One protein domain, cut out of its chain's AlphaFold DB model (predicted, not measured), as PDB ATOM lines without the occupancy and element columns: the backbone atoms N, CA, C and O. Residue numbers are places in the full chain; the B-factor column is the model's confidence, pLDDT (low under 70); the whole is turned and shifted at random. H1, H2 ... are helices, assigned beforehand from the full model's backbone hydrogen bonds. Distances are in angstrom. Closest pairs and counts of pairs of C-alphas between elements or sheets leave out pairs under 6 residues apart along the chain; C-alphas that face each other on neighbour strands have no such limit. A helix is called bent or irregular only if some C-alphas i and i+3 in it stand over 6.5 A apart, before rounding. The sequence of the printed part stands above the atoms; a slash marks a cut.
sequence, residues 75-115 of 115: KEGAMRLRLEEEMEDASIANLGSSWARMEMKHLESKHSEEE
ATOM      1  N   LYS A  75     172.664 220.483 187.699       77.06
ATOM      2  CA  LYS A  75     171.480 221.343 187.713       77.06
ATOM      3  C   LYS A  75     171.757 222.505 188.660       77.06
ATOM      4  O   LYS A  75     172.219 222.279 189.775       77.06
ATOM      5  N   GLU A  76     171.401 223.716 188.246       79.06
ATOM      6  CA  GLU A  76     171.664 224.950 188.997       79.06
ATOM      7  C   GLU A  76     171.275 224.844 190.481       79.06
ATOM      8  O   GLU A  76     172.051 225.222 191.350       79.06
ATOM      9  N   GLY A  77     170.116 224.254 190.793       81.38
ATOM     10  CA  GLY A  77     169.684 224.064 192.181       81.38
ATOM     11  C   GLY A  77     170.596 223.147 193.005       81.38
ATOM     12  O   GLY A  77     170.868 223.449 194.162       81.38
ATOM     13  N   ALA A  78     171.096 222.059 192.413       82.94
ATOM     14  CA  ALA A  78     172.009 221.134 193.087       82.94
ATOM     15  C   ALA A  78     173.392 221.769 193.289       82.94
ATOM     16  O   ALA A  78     173.950 221.689 194.380       82.94
ATOM     17  N   MET A  79     173.886 222.482 192.272       84.00
ATOM     18  CA  MET A  79     175.127 223.248 192.370       84.00
ATOM     19  C   MET A  79     175.043 224.297 193.480       84.00
ATOM     20  O   MET A  79     175.977 224.441 194.264       84.00
ATOM     21  N   ARG A  80     173.931 225.043 193.546       87.12
ATOM     22  CA  ARG A  80     173.735 226.088 194.554       87.12
ATOM     23  C   ARG A  80     173.738 225.522 195.966       87.12
ATOM     24  O   ARG A  80     174.420 226.089 196.805       87.12
ATOM     25  N   LEU A  81     173.047 224.405 196.197       88.88
ATOM     26  CA  LEU A  81     173.060 223.721 197.493       88.88
ATOM     27  C   LEU A  81     174.479 223.310 197.905       88.88
ATOM     28  O   LEU A  81     174.902 223.629 199.007       88.88
ATOM     29  N   ARG A  82     175.233 222.677 196.995       86.69
ATOM     30  CA  ARG A  82     176.625 222.269 197.245       86.69
ATOM     31  C   ARG A  82     177.521 223.465 197.567       86.69
ATOM     32  O   ARG A  82     178.319 223.407 198.490       86.69
ATOM     33  N   LEU A  83     177.397 224.552 196.802       87.44
ATOM     34  CA  LEU A  83     178.172 225.775 197.024       87.44
ATOM     35  C   LEU A  83     177.796 226.466 198.338       87.44
ATOM     36  O   LEU A  83     178.662 227.051 198.973       87.44
ATOM     37  N   GLU A  84     176.524 226.433 198.726       89.94
ATOM     38  CA  GLU A  84     176.050 227.011 199.985       89.94
ATOM     39  C   GLU A  84     176.587 226.224 201.185       89.94
ATOM     40  O   GLU A  84     177.097 226.838 202.116       89.94
ATOM     41  N   GLU A  85     176.598 224.891 201.103       86.31
ATOM     42  CA  GLU A  85     177.251 224.012 202.080       86.31
ATOM     43  C   GLU A  85     178.771 224.258 202.138       86.31
ATOM     44  O   GLU A  85     179.319 224.490 203.213       86.31
ATOM     45  N   GLU A  86     179.455 224.317 200.987       85.00
ATOM     46  CA  GLU A  86     180.889 224.646 200.914       85.00
ATOM     47  C   GLU A  86     181.195 226.035 201.508       85.00
ATOM     48  O   GLU A  86     182.238 226.236 202.133       85.00
ATOM     49  N   MET A  87     180.294 227.003 201.329       86.88
ATOM     50  CA  MET A  87     180.435 228.358 201.857       86.88
ATOM     51  C   MET A  87     180.148 228.426 203.362       86.88
ATOM     52  O   MET A  87     180.805 229.188 204.072       86.88
ATOM     53  N   GLU A  88     179.197 227.635 203.860       85.81
ATOM     54  CA  GLU A  88     178.908 227.497 205.288       85.81
ATOM     55  C   GLU A  88     180.070 226.821 206.030       85.81
ATOM     56  O   GLU A  88     180.481 227.301 207.089       85.81
ATOM     57  N   ASP A  89     180.658 225.774 205.455       79.56
ATOM     58  CA  ASP A  89     181.832 225.097 206.014       79.56
ATOM     59  C   ASP A  89     183.081 225.990 205.991       79.56
ATOM     60  O   ASP A  89     183.867 226.000 206.943       79.56
ATOM     61  N   ALA A  90     183.258 226.788 204.934       81.31
ATOM     62  CA  ALA A  90     184.345 227.762 204.832       81.31
ATOM     63  C   ALA A  90     184.093 229.054 205.634       81.31
ATOM     64  O   ALA A  90     184.980 229.911 205.724       81.31
ATOM     65  N   SER A  91     182.898 229.225 206.207       82.50
ATOM     66  CA  SER A  91     182.536 230.417 206.969       82.50
ATOM     67  C   SER A  91     183.419 230.570 208.204       82.50
ATOM     68  O   SER A  91     183.658 229.621 208.951       82.50
ATOM     69  N   ILE A  92     183.848 231.806 208.484       75.00
ATOM     70  CA  ILE A  92     184.717 232.136 209.626       75.00
ATOM     71  C   ILE A  92     184.109 231.677 210.960       75.00
ATOM     72  O   ILE A  92     184.841 231.284 211.867       75.00
ATOM     73  N   ALA A  93     182.778 231.671 211.064       77.56
ATOM     74  CA  ALA A  93     182.067 231.183 212.241       77.56
ATOM     75  C   ALA A  93     182.275 229.674 212.492       77.56
ATOM     76  O   ALA A  93     182.323 229.251 213.646       77.56
ATOM     77  N   ASN A  94     182.452 228.882 211.429       72.25
ATOM     78  CA  ASN A  94     182.615 227.426 211.482       72.25
ATOM     79  C   ASN A  94     184.080 226.965 211.401       72.25
ATOM     80  O   ASN A  94     184.376 225.811 211.711       72.25
ATOM     81  N   LEU A  95     185.031 227.854 211.083       77.94
ATOM     82  CA  LEU A  95     186.461 227.510 211.039       77.94
ATOM     83  C   LEU A  95     186.977 226.946 212.375       77.94
ATOM     84  O   LEU A  95     187.745 225.986 212.386       77.94
ATOM     85  N   GLY A  96     186.534 227.510 213.504       79.00
ATOM     86  CA  GLY A  96     186.959 227.060 214.833       79.00
ATOM     87  C   GLY A  96     186.426 225.672 215.204       79.00
ATOM     88  O   GLY A  96     187.164 224.847 215.740       79.00
ATOM     89  N   SER A  97     185.159 225.387 214.885       79.19
ATOM     90  CA  SER A  97     184.535 224.085 215.156       79.19
ATOM     91  C   SER A  97     185.044 222.996 214.204       79.19
ATOM     92  O   SER A  97     185.257 221.860 214.629       79.19
ATOM     93  N   SER A  98     185.309 223.349 212.944       79.88
ATOM     94  CA  SER A  98     185.916 222.462 211.949       79.88
ATOM     95  C   SER A  98     187.353 222.081 212.324       79.88
ATOM     96  O   SER A  98     187.695 220.896 212.334       79.88
ATOM     97  N   TRP A  99     188.173 223.050 212.754       81.19
ATOM     98  CA  TRP A  99     189.524 222.777 213.253       81.19
ATOM     99  C   TRP A  99     189.509 221.884 214.499       81.19
ATOM    100  O   TRP A  99     190.238 220.896 214.551       81.19
ATOM    101  N   ALA A 100     188.624 222.161 215.462       84.88
ATOM    102  CA  ALA A 100     188.488 221.334 216.662       84.88
ATOM    103  C   ALA A 100     188.129 219.871 216.332       84.88
ATOM    104  O   ALA A 100     188.662 218.945 216.941       84.88
ATOM    105  N   ARG A 101     187.265 219.647 215.333       83.00
ATOM    106  CA  ARG A 101     186.912 218.303 214.856       83.00
ATOM    107  C   ARG A 101     188.080 217.613 214.143       83.00
ATOM    108  O   ARG A 101     188.277 216.413 214.328       83.00
ATOM    109  N   MET A 102     188.849 218.351 213.343       85.00
ATOM    110  CA  MET A 102     190.047 217.830 212.674       85.00
ATOM    111  C   MET A 102     191.116 217.412 213.692       85.00
ATOM    112  O   MET A 102     191.672 216.321 213.571       85.00
ATOM    113  N   GLU A 103     191.359 218.235 214.712       86.88
ATOM    114  CA  GLU A 103     192.349 217.957 215.755       86.88
ATOM    115  C   GLU A 103     191.944 216.753 216.613       86.88
ATOM    116  O   GLU A 103     192.759 215.871 216.870       86.88
ATOM    117  N   MET A 104     190.663 216.643 216.981       87.12
ATOM    118  CA  MET A 104     190.158 215.476 217.707       87.12
ATOM    119  C   MET A 104     190.357 214.175 216.915       87.12
ATOM    120  O   MET A 104     190.834 213.190 217.472       87.12
ATOM    121  N   LYS A 105     190.081 214.181 215.603       85.75
ATOM    122  CA  LYS A 105     190.305 213.015 214.731       85.75
ATOM    123  C   LYS A 105     191.788 212.645 214.616       85.75
ATOM    124  O   LYS A 105     192.128 211.466 214.579       85.75
ATOM    125  N   HIS A 106     192.671 213.640 214.554       83.88
ATOM    126  CA  HIS A 106     194.119 213.430 214.548       83.88
ATOM    127  C   HIS A 106     194.603 212.806 215.872       83.88
ATOM    128  O   HIS A 106     195.411 211.874 215.859       83.88
ATOM    129  N   LEU A 107     194.062 213.256 217.005       82.19
ATOM    130  CA  LEU A 107     194.358 212.693 218.325       82.19
ATOM    131  C   LEU A 107     193.826 211.260 218.480       82.19
ATOM    132  O   LEU A 107     194.560 210.403 218.963       82.19
ATOM    133  N   GLU A 108     192.610 210.969 218.007       82.69
ATOM    134  CA  GLU A 108     192.055 209.605 217.991       82.69
ATOM    135  C   GLU A 108     192.895 208.649 217.134       82.69
ATOM    136  O   GLU A 108     193.169 207.534 217.572       82.69
ATOM    137  N   SER A 109     193.377 209.082 215.959       79.00
ATOM    138  CA  SER A 109     194.247 208.234 215.130       79.00
ATOM    139  C   SER A 109     195.576 207.895 215.806       79.00
ATOM    140  O   SER A 109     196.039 206.765 215.696       79.00
ATOM    141  N   LYS A 110     196.161 208.835 216.560       72.75
ATOM    142  CA  LYS A 110     197.378 208.569 217.341       72.75
ATOM    143  C   LYS A 110     197.122 207.597 218.484       72.75
ATOM    144  O   LYS A 110     197.932 206.715 218.728       72.75
ATOM    145  N   HIS A 111     195.990 207.742 219.166       63.34
ATOM    146  CA  HIS A 111     195.651 206.885 220.297       63.34
ATOM    147  C   HIS A 111     195.367 205.434 219.873       63.34
ATOM    148  O   HIS A 111     195.614 204.521 220.650       63.34
ATOM    149  N   SER A 112     194.898 205.220 218.637       62.62
ATOM    150  CA  SER A 112     194.703 203.884 218.054       62.62
ATOM    151  C   SER A 112     195.980 203.202 217.546       62.62
ATOM    152  O   SER A 112     195.927 202.030 217.193       62.62
ATOM    153  N   GLU A 113     197.108 203.916 217.466       58.72
ATOM    154  CA  GLU A 113     198.418 203.343 217.104       58.72
ATOM    155  C   GLU A 113     199.228 202.895 218.339       58.72
ATOM    156  O   GLU A 113     200.254 202.232 218.187       58.72
ATOM    157  N   GLU A 114     198.781 203.247 219.551       55.69
ATOM    158  CA  GLU A 114     199.436 202.905 220.825       55.69
ATOM    159  C   GLU A 114     198.808 201.683 221.544       55.69
ATOM    160  O   GLU A 114     199.327 201.267 222.582       55.69
ATOM    161  N   GLU A 115     197.745 201.083 220.985       47.03
ATOM    162  CA  GLU A 115     197.138 199.800 221.411       47.03
ATOM    163  C   GLU A 115     197.482 198.650 220.449       47.03
ATOM    164  O   GLU A 115     197.776 197.536 220.949       47.03
TER     165      GLU A 115
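What this domain is: This is residues 75 to 115 of the 115 residues of an uncharacterized protein of marine metagenome (UniProt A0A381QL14). Two helices, H1 and the longer H2, meet end to end at a tight corner and make a wide V or L, with nothing packed between the two arms. Most of each arm stands free, and a short tail of residues 112 to 115 follows H2. The printed part has 41 residues with two named helices, H1 then H2, and no named strand; its class is all helix. It is extended, with a radius of gyration of the C-alphas of 15.4 A, and its C-alphas span 48 by 23 by 6 A along their three main axes.

Where its parts are: H1 is residues 76 to 89 and begins at C-alpha 76, at (171.664, 224.950, 188.997); it is 19.8 A long from first to last C-alpha. A tight link of two residues, Ala 90 and Ser 91, follows. H2 is residues 92 to 111, 29.5 A long, from C-alpha 92 at (184.717, 232.136, 209.626) to C-alpha 111 at (195.651, 206.885, 220.297). H2 is irregular, but only just: C-alphas 93 and 96 are 6.9 A apart, and its line is a rough one.

How they stand to each other: H1 and H2 only just touch, with 3 pairs of C-alphas within 8 A, and only at the corner by their link. H1 touches with residues 88 to 89 alone, and H2 with residues 94 to 98 alone. Their closest C-alphas, those of Glu 88 and Asn 94, are 7.2 A apart. Their lines are only just about perpendicular, at 72 degrees, and their centres are 22.4 A apart. In H1 every O i to N i+4 pair is within hydrogen-bond range; in H2 14 of 16 are.

The domain as a whole: The two C-alphas farthest apart, those of Glu 76 and Glu 115, are 48.3 A apart. The printed part has no cut and ends at Glu 115, the chain's last residue. The mean pLDDT of the printed part is 79.4, and residues 111 to 115 are under 70.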